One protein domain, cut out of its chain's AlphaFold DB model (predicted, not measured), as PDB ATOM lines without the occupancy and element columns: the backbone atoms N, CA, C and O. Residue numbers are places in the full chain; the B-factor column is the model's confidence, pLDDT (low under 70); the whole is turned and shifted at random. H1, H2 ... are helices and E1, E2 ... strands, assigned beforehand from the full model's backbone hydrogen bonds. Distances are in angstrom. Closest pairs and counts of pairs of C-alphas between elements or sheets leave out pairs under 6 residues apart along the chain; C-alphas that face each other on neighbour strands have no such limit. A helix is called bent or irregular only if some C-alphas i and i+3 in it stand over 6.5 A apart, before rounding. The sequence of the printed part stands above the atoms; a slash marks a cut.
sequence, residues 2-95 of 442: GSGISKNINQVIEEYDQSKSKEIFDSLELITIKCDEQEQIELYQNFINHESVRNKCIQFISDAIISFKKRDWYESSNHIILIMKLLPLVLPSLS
ATOM      1  N   GLY A   2      49.108 -20.508   5.482       39.34
ATOM      2  CA  GLY A   2      49.976 -21.113   6.494       39.34
ATOM      3  C   GLY A   2      50.370 -22.514   6.043       39.34
ATOM      4  O   GLY A   2      49.523 -23.249   5.540       39.34
ATOM      5  N   SER A   3      51.642 -22.870   6.189       43.88
ATOM      6  CA  SER A   3      52.159 -24.230   6.020       43.88
ATOM      7  C   SER A   3      51.581 -25.135   7.118       43.88
ATOM      8  O   SER A   3      52.242 -25.415   8.115       43.88
ATOM      9  N   GLY A   4      50.300 -25.485   6.996       52.09
ATOM     10  CA  GLY A   4      49.539 -26.180   8.028       52.09
ATOM     11  C   GLY A   4      49.755 -27.684   7.953       52.09
ATOM     12  O   GLY A   4      49.458 -28.308   6.935       52.09
ATOM     13  N   ILE A   5      50.256 -28.273   9.037       66.19
ATOM     14  CA  ILE A   5      50.246 -29.723   9.229       66.19
ATOM     15  C   ILE A   5      48.780 -30.164   9.195       66.19
ATOM     16  O   ILE A   5      47.964 -29.698   9.989       66.19
ATOM     17  N   SER A   6      48.432 -31.035   8.251       69.19
ATOM     18  CA  SER A   6      47.090 -31.599   8.151       69.19
ATOM     19  C   SER A   6      47.093 -33.019   8.696       69.19
ATOM     20  O   SER A   6      47.969 -33.802   8.330       69.19
ATOM     21  N   LYS A   7      46.137 -33.334   9.575       76.56
ATOM     22  CA  LYS A   7      46.008 -34.658  10.197       76.56
ATOM     23  C   LYS A   7      44.590 -35.192  10.052       76.56
ATOM     24  O   LYS A   7      43.620 -34.434  10.112       76.56
ATOM     25  N   ASN A   8      44.500 -36.505   9.888       76.38
ATOM     26  CA  ASN A   8      43.256 -37.262   9.975       76.38
ATOM     27  C   ASN A   8      42.892 -37.493  11.460       76.38
ATOM     28  O   ASN A   8      43.773 -37.587  12.317       76.38
ATOM     29  N   ILE A   9      41.598 -37.604  11.770       74.88
ATOM     30  CA  ILE A   9      41.072 -37.839  13.128       74.88
ATOM     31  C   ILE A   9      41.714 -39.052  13.837       74.88
ATOM     32  O   ILE A   9      42.059 -38.952  15.013       74.88
ATOM     33  N   ASN A  10      41.927 -40.171  13.144       73.81
ATOM     34  CA  ASN A  10      42.585 -41.365  13.687       73.81
ATOM     35  C   ASN A  10      44.023 -41.064  14.135       73.81
ATOM     36  O   ASN A  10      44.417 -41.467  15.227       73.81
ATOM     37  N   GLN A  11      44.777 -40.287  13.349       76.44
ATOM     38  CA  GLN A  11      46.145 -39.882  13.700       76.44
ATOM     39  C   GLN A  11      46.157 -39.003  14.953       76.44
ATOM     40  O   GLN A  11      47.003 -39.169  15.824       76.44
ATOM     41  N   VAL A  12      45.181 -38.100  15.079       76.00
ATOM     42  CA  VAL A  12      45.026 -37.253  16.270       76.00
ATOM     43  C   VAL A  12      44.732 -38.095  17.521       76.00
ATOM     44  O   VAL A  12      45.290 -37.825  18.584       76.00
ATOM     45  N   ILE A  13      43.894 -39.132  17.411       73.31
ATOM     46  CA  ILE A  13      43.577 -40.043  18.528       73.31
ATOM     47  C   ILE A  13      44.798 -40.882  18.929       73.31
ATOM     48  O   ILE A  13      45.042 -41.097  20.117       73.31
ATOM     49  N   GLU A  14      45.566 -41.366  17.954       75.06
ATOM     50  CA  GLU A  14      46.785 -42.140  18.201       75.06
ATOM     51  C   GLU A  14      47.877 -41.301  18.866       75.06
ATOM     52  O   GLU A  14      48.505 -41.756  19.820       75.06
ATOM     53  N   GLU A  15      48.069 -40.062  18.416       74.62
ATOM     54  CA  GLU A  15      49.013 -39.132  19.034       74.62
ATOM     55  C   GLU A  15      48.589 -38.757  20.456       74.62
ATOM     56  O   GLU A  15      49.439 -38.688  21.342       74.62
ATOM     57  N   TYR A  16      47.285 -38.593  20.709       70.25
ATOM     58  CA  TYR A  16      46.774 -38.318  22.052       70.25
ATOM     59  C   TYR A  16      47.168 -39.394  23.080       70.25
ATOM     60  O   TYR A  16      47.524 -39.070  24.218       70.25
ATOM     61  N   ASP A  17      47.155 -40.663  22.671       68.38
ATOM     62  CA  ASP A  17      47.562 -41.799  23.506       68.38
ATOM     63  C   ASP A  17      49.056 -41.745  23.877       68.38
ATOM     64  O   ASP A  17      49.451 -42.167  24.965       68.38
ATOM     65  N   GLN A  18      49.890 -41.182  22.999       69.56
ATOM     66  CA  GLN A  18      51.342 -41.138  23.174       69.56
ATOM     67  C   GLN A  18      51.812 -39.975  24.062       69.56
ATOM     68  O   GLN A  18      52.755 -40.153  24.834       69.56
ATOM     69  N   SER A  19      51.172 -38.802  24.000       62.47
ATOM     70  CA  SER A  19      51.675 -37.567  24.638       62.47
ATOM     71  C   SER A  19      50.964 -37.132  25.929       62.47
ATOM     72  O   SER A  19      51.345 -36.121  26.514       62.47
ATOM     73  N   LYS A  20      49.985 -37.895  26.443       58.78
ATOM     74  CA  LYS A  20      49.245 -37.608  27.698       58.78
ATOM     75  C   LYS A  20      48.733 -36.154  27.799       58.78
ATOM     76  O   LYS A  20      49.244 -35.300  28.522       58.78
ATOM     77  N   SER A  21      47.621 -35.953  27.100       58.78
ATOM     78  CA  SER A  21      46.584 -34.912  27.184       58.78
ATOM     79  C   SER A  21      46.943 -33.433  26.987       58.78
ATOM     80  O   SER A  21      46.297 -32.808  26.155       58.78
ATOM     81  N   LYS A  22      47.911 -32.817  27.680       56.84
ATOM     82  CA  LYS A  22      47.968 -31.334  27.705       56.84
ATOM     83  C   LYS A  22      48.576 -30.693  26.448       56.84
ATOM     84  O   LYS A  22      48.032 -29.709  25.957       56.84
ATOM     85  N   GLU A  23      49.654 -31.260  25.911       59.47
ATOM     86  CA  GLU A  23      50.357 -30.719  24.731       59.47
ATOM     87  C   GLU A  23      49.572 -30.931  23.425       59.47
ATOM     88  O   GLU A  23      49.635 -30.101  22.519       59.47
ATOM     89  N   ILE A  24      48.766 -31.998  23.349       63.03
ATOM     90  CA  ILE A  24      47.930 -32.288  22.176       63.03
ATOM     91  C   ILE A  24      46.875 -31.202  21.983       63.03
ATOM     92  O   ILE A  24      46.730 -30.703  20.871       63.03
ATOM     93  N   PHE A  25      46.182 -30.785  23.049       67.31
ATOM     94  CA  PHE A  25      45.171 -29.729  22.947       67.31
ATOM     95  C   PHE A  25      45.782 -28.389  22.499       67.31
ATOM     96  O   PHE A  25      45.224 -27.704  21.654       67.31
ATOM     97  N   ASP A  26      46.979 -28.028  22.960       65.25
ATOM     98  CA  ASP A  26      47.644 -26.810  22.464       65.25
ATOM     99  C   ASP A  26      48.049 -26.926  20.984       65.25
ATOM    100  O   ASP A  26      47.953 -25.965  20.223       65.25
ATOM    101  N   SER A  27      48.443 -28.122  20.538       68.75
ATOM    102  CA  SER A  27      48.826 -28.366  19.143       68.75
ATOM    103  C   SER A  27      47.641 -28.417  18.166       68.75
ATOM    104  O   SER A  27      47.805 -28.110  16.984       68.75
ATOM    105  N   LEU A  28      46.442 -28.771  18.644       70.69
ATOM    106  CA  LEU A  28      45.239 -28.951  17.826       70.69
ATOM    107  C   LEU A  28      44.743 -27.644  17.188       70.69
ATOM    108  O   LEU A  28      44.136 -27.674  16.117       70.69
ATOM    109  N   GLU A  29      45.020 -26.485  17.789       69.19
ATOM    110  CA  GLU A  29      44.657 -25.181  17.207       69.19
ATOM    111  C   GLU A  29      45.465 -24.850  15.948       69.19
ATOM    112  O   GLU A  29      45.016 -24.073  15.108       69.19
ATOM    113  N   LEU A  30      46.640 -25.465  15.791       69.44
ATOM    114  CA  LEU A  30      47.598 -25.154  14.730       69.44
ATOM    115  C   LEU A  30      47.550 -26.137  13.551       69.44
ATOM    116  O   LEU A  30      48.266 -25.942  12.566       69.44
ATOM    117  N   ILE A  31      46.726 -27.188  13.629       69.31
ATOM    118  CA  ILE A  31      46.589 -28.198  12.570       69.31
ATOM    119  C   ILE A  31      45.315 -28.000  11.749       69.31
ATOM    120  O   ILE A  31      44.351 -27.396  12.197       69.31
ATOM    121  N   THR A  32      45.270 -28.546  10.537       69.88
ATOM    122  CA  THR A  32      44.020 -28.667   9.771       69.88
ATOM    123  C   THR A  32      43.496 -30.095   9.875       69.88
ATOM    124  O   THR A  32      44.151 -31.025   9.394       69.88
ATOM    125  N   ILE A  33      42.322 -30.273  10.483       68.69
ATOM    126  CA  ILE A  33      41.677 -31.587  10.604       68.69
ATOM    127  C   ILE A  33      40.985 -31.932   9.284       68.69
ATOM    128  O   ILE A  33      40.114 -31.191   8.828       68.69
ATOM    129  N   LYS A  34      41.363 -33.062   8.681       69.56
ATOM    130  CA  LYS A  34      40.654 -33.655   7.538       69.56
ATOM    131  C   LYS A  34      39.691 -34.740   8.020       69.56
ATOM    132  O   LYS A  34      40.000 -35.483   8.955       69.56
ATOM    133  N   CYS A  35      38.489 -34.719   7.453       68.88
ATOM    134  CA  CYS A  35      37.416 -35.670   7.729       68.88
ATOM    135  C   CYS A  35      36.465 -35.680   6.522       68.88
ATOM    136  O   CYS A  35      35.358 -35.135   6.589       68.88
ATOM    137  N   ASP A  36      36.944 -36.198   5.392       75.56
ATOM    138  CA  ASP A  36      36.084 -36.478   4.239       75.56
ATOM    139  C   ASP A  36      35.204 -37.726   4.470       75.56
ATOM    140  O   ASP A  36      35.263 -38.372   5.520       75.56
ATOM    141  N   GLU A  37      34.322 -38.044   3.518       71.44
ATOM    142  CA  GLU A  37      33.381 -39.165   3.659       71.44
ATOM    143  C   GLU A  37      34.089 -40.515   3.828       71.44
ATOM    144  O   GLU A  37      33.635 -41.351   4.614       71.44
ATOM    145  N   GLN A  38      35.209 -40.730   3.136       75.38
ATOM    146  CA  GLN A  38      35.957 -41.980   3.214       75.38
ATOM    147  C   GLN A  38      36.654 -42.106   4.574       75.38
ATOM    148  O   GLN A  38      36.556 -43.148   5.224       75.38
ATOM    149  N   GLU A  39      37.258 -41.025   5.064       72.19
ATOM    150  CA  GLU A  39      37.865 -40.969   6.396       72.19
ATOM    151  C   GLU A  39      36.829 -41.167   7.515       72.19
ATOM    152  O   GLU A  39      37.120 -41.797   8.535       72.19
ATOM    153  N   GLN A  40      35.599 -40.674   7.333       68.69
ATOM    154  CA  GLN A  40      34.505 -40.880   8.283       68.69
ATOM    155  C   GLN A  40      34.038 -42.346   8.319       68.69
ATOM    156  O   GLN A  40      33.752 -42.873   9.400       68.69
ATOM    157  N   ILE A  41      33.993 -43.019   7.165       74.19
ATOM    158  CA  ILE A  41      33.698 -44.457   7.075       74.19
ATOM    159  C   ILE A  41      34.794 -45.270   7.773       74.19
ATOM    160  O   ILE A  41      34.480 -46.149   8.577       74.19
ATOM    161  N   GLU A  42      36.067 -44.958   7.524       77.44
ATOM    162  CA  GLU A  42      37.209 -45.632   8.154       77.44
ATOM    163  C   GLU A  42      37.215 -45.445   9.677       77.44
ATOM    164  O   GLU A  42      37.401 -46.406  10.424       77.44
ATOM    165  N   LEU A  43      36.938 -44.229  10.158       74.50
ATOM    166  CA  LEU A  43      36.774 -43.938  11.584       74.50
ATOM    167  C   LEU A  43      35.663 -44.794  12.213       74.50
ATOM    168  O   LEU A  43      35.857 -45.374  13.283       74.50
ATOM    169  N   TYR A  44      34.509 -44.910  11.547       76.19
ATOM    170  CA  TYR A  44      33.384 -45.714  12.029       76.19
ATOM    171  C   TYR A  44      33.717 -47.212  12.066       76.19
ATOM    172  O   TYR A  44      33.454 -47.889  13.062       76.19
ATOM    173  N   GLN A  45      34.346 -47.727  11.006       77.62
ATOM    174  CA  GLN A  45      34.787 -49.120  10.929       77.62
ATOM    175  C   GLN A  45      35.818 -49.439  12.013       77.62
ATOM    176  O   GLN A  45      35.670 -50.436  12.721       77.62
ATOM    177  N   ASN A  46      36.807 -48.567  12.217       77.19
ATOM    178  CA  ASN A  46      37.802 -48.730  13.273       77.19
ATOM    179  C   ASN A  46      37.163 -48.712  14.664       77.19
ATOM    180  O   ASN A  46      37.513 -49.525  15.515       77.19
ATOM    181  N   PHE A  47      36.186 -47.835  14.889       76.56
ATOM    182  CA  PHE A  47      35.467 -47.757  16.156       76.56
ATOM    183  C   PHE A  47      34.661 -49.029  16.472       76.56
ATOM    184  O   PHE A  47      34.619 -49.478  17.625       76.56
ATOM    185  N   ILE A  48      34.018 -49.627  15.462       74.75
ATOM    186  CA  ILE A  48      33.284 -50.892  15.609       74.75
ATOM    187  C   ILE A  48      34.250 -52.052  15.853       74.75
ATOM    188  O   ILE A  48      34.021 -52.845  16.768       74.75
ATOM    189  N   ASN A  49      35.327 -52.125  15.071       77.88
ATOM    190  CA  ASN A  49      36.209 -53.288  15.017       77.88
ATOM    191  C   ASN A  49      37.285 -53.300  16.115       77.88
ATOM    192  O   ASN A  49      37.777 -54.372  16.468       77.88
ATOM    193  N   HIS A  50      37.652 -52.141  16.675       80.44
ATOM    194  CA  HIS A  50      38.754 -52.017  17.631       80.44
ATOM    195  C   HIS A  50      38.311 -51.380  18.953       80.44
ATOM    196  O   HIS A  50      38.195 -50.161  19.093       80.44
ATOM    197  N   GLU A  51      38.136 -52.222  19.973       78.44
ATOM    198  CA  GLU A  51      37.767 -51.798  21.331       78.44
ATOM    199  C   GLU A  51      38.788 -50.824  21.951       78.44
ATOM    200  O   GLU A  51      38.414 -49.879  22.647       78.44
ATOM    201  N   SER A  52      40.079 -50.989  21.647       80.38
ATOM    202  CA  SER A  52      41.138 -50.086  22.114       80.38
ATOM    203  C   SER A  52      40.971 -48.662  21.577       80.38
ATOM    204  O   SER A  52      41.109 -47.704  22.336       80.38
ATOM    205  N   VAL A  53      40.624 -48.508  20.297       76.44
ATOM    206  CA  VAL A  53      40.368 -47.207  19.658       76.44
ATOM    207  C   VAL A  53      39.119 -46.566  20.255       76.44
ATOM    208  O   VAL A  53      39.135 -45.390  20.608       76.44
ATOM    209  N   ARG A  54      38.060 -47.353  20.470       77.94
ATOM    210  CA  ARG A  54      36.837 -46.897  21.143       77.94
ATOM    211  C   ARG A  54      37.117 -46.315  22.528       77.94
ATOM    212  O   ARG A  54      36.674 -45.205  22.818       77.94
ATOM    213  N   ASN A  55      37.878 -47.025  23.358       82.06
ATOM    214  CA  ASN A  55      38.226 -46.565  24.703       82.06
ATOM    215  C   ASN A  55      39.085 -45.292  24.670       82.06
ATOM    216  O   ASN A  55      38.860 -44.384  25.471       82.06
ATOM    217  N   LYS A  56      39.997 -45.173  23.698       80.25
ATOM    218  CA  LYS A  56      40.780 -43.950  23.469       80.25
ATOM    219  C   LYS A  56      39.900 -42.763  23.080       80.25
ATOM    220  O   LYS A  56      40.066 -41.692  23.649       80.25
ATOM    221  N   CYS A  57      38.924 -42.948  22.190       79.81
ATOM    222  CA  CYS A  57      37.966 -41.898  21.832       79.81
ATOM    223  C   CYS A  57      37.118 -41.456  23.034       79.81
ATOM    224  O   CYS A  57      36.898 -40.262  23.226       79.81
ATOM    225  N   ILE A  58      36.655 -42.404  23.859       82.38
ATOM    226  CA  ILE A  58      35.892 -42.101  25.081       82.38
ATOM    227  C   ILE A  58      36.747 -41.278  26.050       82.38
ATOM    228  O   ILE A  58      36.270 -40.271  26.581       82.38
ATOM    229  N   GLN A  59      38.006 -41.677  26.258       81.56
ATOM    230  CA  GLN A  59      38.937 -40.963  27.131       81.56
ATOM    231  C   GLN A  59      39.254 -39.568  26.587       81.56
ATOM    232  O   GLN A  59      39.153 -38.595  27.328       81.56
ATOM    233  N   PHE A  60      39.544 -39.457  25.287       80.56
ATOM    234  CA  PHE A  60      39.794 -38.185  24.615       80.56
ATOM    235  C   PHE A  60      38.627 -37.213  24.802       80.56
ATOM    236  O   PHE A  60      38.834 -36.078  25.221       80.56
ATOM    237  N   ILE A  61      37.392 -37.657  24.543       80.38
ATOM    238  CA  ILE A  61      36.202 -36.812  24.691       80.38
ATOM    239  C   ILE A  61      35.966 -36.443  26.155       80.38
ATOM    240  O   ILE A  61      35.642 -35.293  26.446       80.38
ATOM    241  N   SER A  62      36.186 -37.372  27.085       78.00
ATOM    242  CA  SER A  62      36.068 -37.099  28.522       78.00
ATOM    243  C   SER A  62      37.069 -36.033  28.983       78.00
ATOM    244  O   SER A  62      36.688 -35.078  29.662       78.00
ATOM    245  N   ASP A  63      38.326 -36.147  28.561       76.75
ATOM    246  CA  ASP A  63      39.382 -35.184  28.870       76.75
ATOM    247  C   ASP A  63      39.132 -33.831  28.198       76.75
ATOM    248  O   ASP A  63      39.263 -32.790  28.847       76.75
ATOM    249  N   ALA A  64      38.718 -33.833  26.927       74.56
ATOM    250  CA  ALA A  64      38.380 -32.628  26.179       74.56
ATOM    251  C   ALA A  64      37.257 -31.858  26.886       74.56
ATOM    252  O   ALA A  64      37.413 -30.669  27.160       74.56
ATOM    253  N   ILE A  65      36.190 -32.549  27.299       72.00
ATOM    254  CA  ILE A  65      35.070 -31.993  28.072       72.00
ATOM    255  C   ILE A  65      35.531 -31.394  29.411       72.00
ATOM    256  O   ILE A  65      35.092 -30.308  29.797       72.00
ATOM    257  N   ILE A  66      36.420 -32.076  30.139       70.75
ATOM    258  CA  ILE A  66      36.954 -31.581  31.418       70.75
ATOM    259  C   ILE A  66      37.843 -30.347  31.196       70.75
ATOM    260  O   ILE A  66      37.798 -29.397  31.986       70.75
ATOM    261  N   SER A  67      38.639 -30.347  30.126       67.19
ATOM    262  CA  SER A  67      39.516 -29.236  29.745       67.19
ATOM    263  C   SER A  67      38.740 -28.003  29.268       67.19
ATOM    264  O   SER A  67      39.172 -26.877  29.514       67.19
ATOM    265  N   PHE A  68      37.554 -28.218  28.690       64.62
ATOM    266  CA  PHE A  68      36.648 -27.194  28.175       64.62
ATOM    267  C   PHE A  68      36.277 -26.155  29.245       64.62
ATOM    268  O   PHE A  68      36.196 -24.967  28.968       64.62
ATOM    269  N   LYS A  69      36.165 -26.564  30.518       58.50
ATOM    270  CA  LYS A  69      35.884 -25.646  31.640       58.50
ATOM    271  C   LYS A  69      36.989 -24.620  31.926       58.50
ATOM    272  O   LYS A  69      36.760 -23.709  32.717       58.50
ATOM    273  N   LYS A  70      38.197 -24.799  31.380       59.41
ATOM    274  CA  LYS A  70      39.398 -24.026  31.741       59.41
ATOM    275  C   LYS A  70      39.885 -23.078  30.639       59.41
ATOM    276  O   LYS A  70      40.909 -22.433  30.842       59.41
ATOM    277  N   ARG A  71      39.227 -23.037  29.478       60.28
ATOM    278  CA  ARG A  71      39.696 -22.322  28.280       60.28
ATOM    279  C   ARG A  71      38.511 -21.701  27.538       60.28
ATOM    280  O   ARG A  71      37.426 -22.271  27.569       60.28
ATOM    281  N   ASP A  72      38.745 -20.599  26.832       57.53
ATOM    282  CA  ASP A  72      37.747 -19.964  25.964       57.53
ATOM    283  C   ASP A  72      37.789 -20.619  24.576       57.53
ATOM    284  O   ASP A  72      38.731 -20.418  23.813       57.53
ATOM    285  N   TRP A  73      36.802 -21.460  24.260       60.53
ATOM    286  CA  TRP A  73      36.737 -22.178  22.981       60.53
ATOM    287  C   TRP A  73      35.811 -21.431  22.010       60.53
ATOM    288  O   TRP A  73      34.765 -20.932  22.404       60.53
ATOM    289  N   TYR A  74      36.153 -21.341  20.729       56.09
ATOM    290  CA  TYR A  74      35.266 -20.747  19.715       56.09
ATOM    291  C   TYR A  74      34.680 -21.841  18.820       56.09
ATOM    292  O   TYR A  74      35.353 -22.845  18.579       56.09
ATOM    293  N   GLU A  75      33.457 -21.649  18.311       52.34
ATOM    294  CA  GLU A  75      32.721 -22.615  17.464       52.34
ATOM    295  C   GLU A  75      33.525 -23.110  16.252       52.34
ATOM    296  O   GLU A  75      33.405 -24.266  15.858       52.34
ATOM    297  N   SER A  76      34.411 -22.273  15.712       54.44
ATOM    298  CA  SER A  76      35.297 -22.600  14.590       54.44
ATOM    299  C   SER A  76      36.635 -23.227  15.000       54.44
ATOM    300  O   SER A  76      37.521 -23.381  14.159       54.44
ATOM    301  N   SER A  77      36.840 -23.541  16.280       67.69
ATOM    302  CA  SER A  77      38.070 -24.191  16.732       67.69
ATOM    303  C   SER A  77      38.096 -25.648  16.273       67.69
ATOM    304  O   SER A  77      37.104 -26.376  16.364       67.69
ATOM    305  N   ASN A  78      39.267 -26.105  15.824       72.00
ATOM    306  CA  ASN A  78      39.500 -27.500  15.428       72.00
ATOM    307  C   ASN A  78      39.051 -28.497  16.495       72.00
ATOM    308  O   ASN A  78      38.597 -29.599  16.196       72.00
ATOM    309  N   HIS A  79      39.130 -28.095  17.754       72.00
ATOM    310  CA  HIS A  79      38.689 -28.918  18.846       72.00
ATOM    311  C   HIS A  79      37.172 -29.126  18.910       72.00
ATOM    312  O   HIS A  79      36.731 -30.245  19.162       72.00
ATOM    313  N   ILE A  80      36.366 -28.085  18.674       71.31
ATOM    314  CA  ILE A  80      34.903 -28.220  18.616       71.31
ATOM    315  C   ILE A  80      34.507 -29.103  17.437       71.31
ATOM    316  O   ILE A  80      33.692 -30.007  17.608       71.31
ATOM    317  N   ILE A  81      35.154 -28.925  16.282       73.62
ATOM    318  CA  ILE A  81      34.948 -29.769  15.095       73.62
ATOM    319  C   ILE A  81      35.233 -31.242  15.420       73.62
ATOM    320  O   ILE A  81      34.431 -32.123  15.107       73.62
ATOM    321  N   LEU A  82      36.350 -31.516  16.096       77.06
ATOM    322  CA  LEU A  82      36.742 -32.869  16.483       77.06
ATOM    323  C   LEU A  82      35.759 -33.496  17.483       77.06
ATOM    324  O   LEU A  82      35.363 -34.649  17.309       77.06
ATOM    325  N   ILE A  83      35.311 -32.735  18.489       78.88
ATOM    326  CA  ILE A  83      34.281 -33.190  19.431       78.88
ATOM    327  C   ILE A  83      32.976 -33.479  18.681       78.88
ATOM    328  O   ILE A  83      32.410 -34.549  18.871       78.88
ATOM    329  N   MET A  84      32.515 -32.591  17.796       77.38
ATOM    330  CA  MET A  84      31.283 -32.799  17.021       77.38
ATOM    331  C   MET A  84      31.322 -34.076  16.172       77.38
ATOM    332  O   MET A  84      30.297 -34.736  16.017       77.38
ATOM    333  N   LYS A  85      32.493 -34.440  15.634       79.56
ATOM    334  CA  LYS A  85      32.672 -35.642  14.807       79.56
ATOM    335  C   LYS A  85      32.775 -36.929  15.629       79.56
ATOM    336  O   LYS A  85      32.249 -37.957  15.211       79.56
ATOM    337  N   LEU A  86      33.424 -36.886  16.791       81.06
ATOM    338  CA  LEU A  86      33.643 -38.064  17.637       81.06
ATOM    339  C   LEU A  86      32.494 -38.344  18.605       81.06
ATOM    340  O   LEU A  86      32.200 -39.505  18.885       81.06
ATOM    341  N   LEU A  87      31.836 -37.301  19.112       83.44
ATOM    342  CA  LEU A  87      30.798 -37.407  20.133       83.44
ATOM    343  C   LEU A  87      29.663 -38.376  19.749       83.44
ATOM    344  O   LEU A  87      29.346 -39.210  20.595       83.44
ATOM    345  N   PRO A  88      29.098 -38.371  18.520       79.38
ATOM    346  CA  PRO A  88      28.057 -39.328  18.127       79.38
ATOM    347  C   PRO A  88      28.490 -40.795  18.250       79.38
ATOM    348  O   PRO A  88      27.674 -41.653  18.578       79.38
ATOM    349  N   LEU A  89      29.777 -41.085  18.026       79.88
ATOM    350  CA  LEU A  89      30.329 -42.442  18.073       79.88
ATOM    351  C   LEU A  89      30.422 -42.958  19.510       79.88
ATOM    352  O   LEU A  89      30.107 -44.112  19.789       79.88
ATOM    353  N   VAL A  90      30.838 -42.090  20.432       82.75
ATOM    354  CA  VAL A  90      31.065 -42.448  21.840       82.75
ATOM    355  C   VAL A  90      29.857 -42.194  22.739       82.75
ATOM    356  O   VAL A  90      29.859 -42.631  23.890       82.75
ATOM    357  N   LEU A  91      28.822 -41.510  22.241       80.50
ATOM    358  CA  LEU A  91      27.663 -41.078  23.026       80.50
ATOM    359  C   LEU A  91      27.006 -42.211  23.837       80.50
ATOM    360  O   LEU A  91      26.724 -41.981  25.018       80.50
ATOM    361  N   PRO A  92      26.799 -43.431  23.290       77.88
ATOM    362  CA  PRO A  92      26.206 -44.530  24.054       77.88
ATOM    363  C   PRO A  92      27.078 -45.004  25.225       77.88
ATOM    364  O   PRO A  92      26.557 -45.523  26.207       77.88
ATOM    365  N   SER A  93      28.398 -44.825  25.129       81.69
ATOM    366  CA  SER A  93      29.384 -45.318  26.098       81.69
ATOM    367  C   SER A  93      29.858 -44.250  27.090       81.69
ATOM    368  O   SER A  93      30.543 -44.571  28.058       81.69
ATOM    369  N   LEU A  94      29.500 -42.980  26.879       81.25
ATOM    370  CA  LEU A  94      29.859 -41.884  27.775       81.25
ATOM    371  C   LEU A  94      28.990 -41.860  29.039       81.25
ATOM    372  O   LEU A  94      27.756 -41.958  28.987       81.25
ATOM    373  N   SER A  95      29.644 -41.634  30.181       82.62
ATOM    374  CA  SER A  95      28.982 -41.443  31.475       82.62
ATOM    375  C   SER A  95      28.053 -40.226  31.456       82.62
ATOM    376  O   SER A  95      28.447 -39.137  31.029       82.62
TER     377      SER A  95
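AT A GLANCE: This is residues 2 to 95 of the 442 residues of an uncharacterized protein of Entamoeba dispar (strain ATCC PRA-260 / SAW760) (UniProt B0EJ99). The long helix H4 runs along one side of a compact body, with H1 and H5 packed on it at steep angles, while a small pair of parallel strands, E1 and E2, lies on the far side, away from H4. H3 makes a corner with H4 at one end, H2 lies near H4 beyond H1, and residues 69 to 76 stick out as a loop between H4 and H5. The 94 printed residues hold five named helices and two named strands, in the order E1, H1, H2, E2, H3, H4, H5; the sheet's order is E1, E2, parallel, and the class is mostly helix. The radius of gyration of the C-alphas is 12.7 A, and the spans are 34 by 30 by 25 A.

IN THESE COORDINATES: Find C-alpha 6 at (47.090, -31.599, 8.151), where strand E1, residues 6 to 8, begins. H1 follows at residues 9 to 19, 15.7 A long, then H2 at 22 to 28, 10.5 A, and strand E2 at 32 to 34. H3 takes residues 37 to 49, 18.3 A. From C-alpha 51 at (37.767, -51.798, 21.331), H4 runs 25.6 A to residue 68. H5, residues 78 to 93, spans 23.1 A and ends at C-alpha 93, (29.384, -45.318, 26.098); it has a kink of 53 degrees near residue 87 and is irregular, with C-alphas 89 and 92 7.6 A apart.

HOW THE PARTS SIT: Begin at the hub, H4, which touches H1, H3 and H5. H1 touches residues 53 to 60 of H4, about perpendicular at 77 degrees; the closest C-alphas, Ile 13 and Cys 57, are 6.8 A apart. H5 touches H4 at a steep tilt of 55 degrees, opposite ways, with the C-alphas of Ile 58 and Val 90 closest at 5.8 A. H3 and H4 touch only at the corner, the C-alphas of Phe 47 and Arg 54 closest at 5.2 A. H2 and H5 only just touch, with 3 pairs of C-alphas within 8 A; the closest are Leu 28 and Asn 78, 6.4 A. E1, H1, H2 and E2 form a strand-helix-strand unit, two parallel neighbour strands with helices between, and its crossover is right-handed. Look across E1 and E2 for N 34 and O 7, 3.0 A apart, within hydrogen-bond range. Every O i to N i+4 pair is within that range in H3 and H4, against 6 of 7 in H1, 2 of 3 in H2 and 8 of 12 in H5.

THE WHOLE: The C-alphas of Ser 3 and Ser 95, the two farthest apart, are 38.5 A apart. The printed part has no cut, and no link is long. The mean pLDDT of the printed part is 71.5; look for values under 70 at residues 2 to 6, 17 to 27, 29 to 35, 40 and 67 to 77.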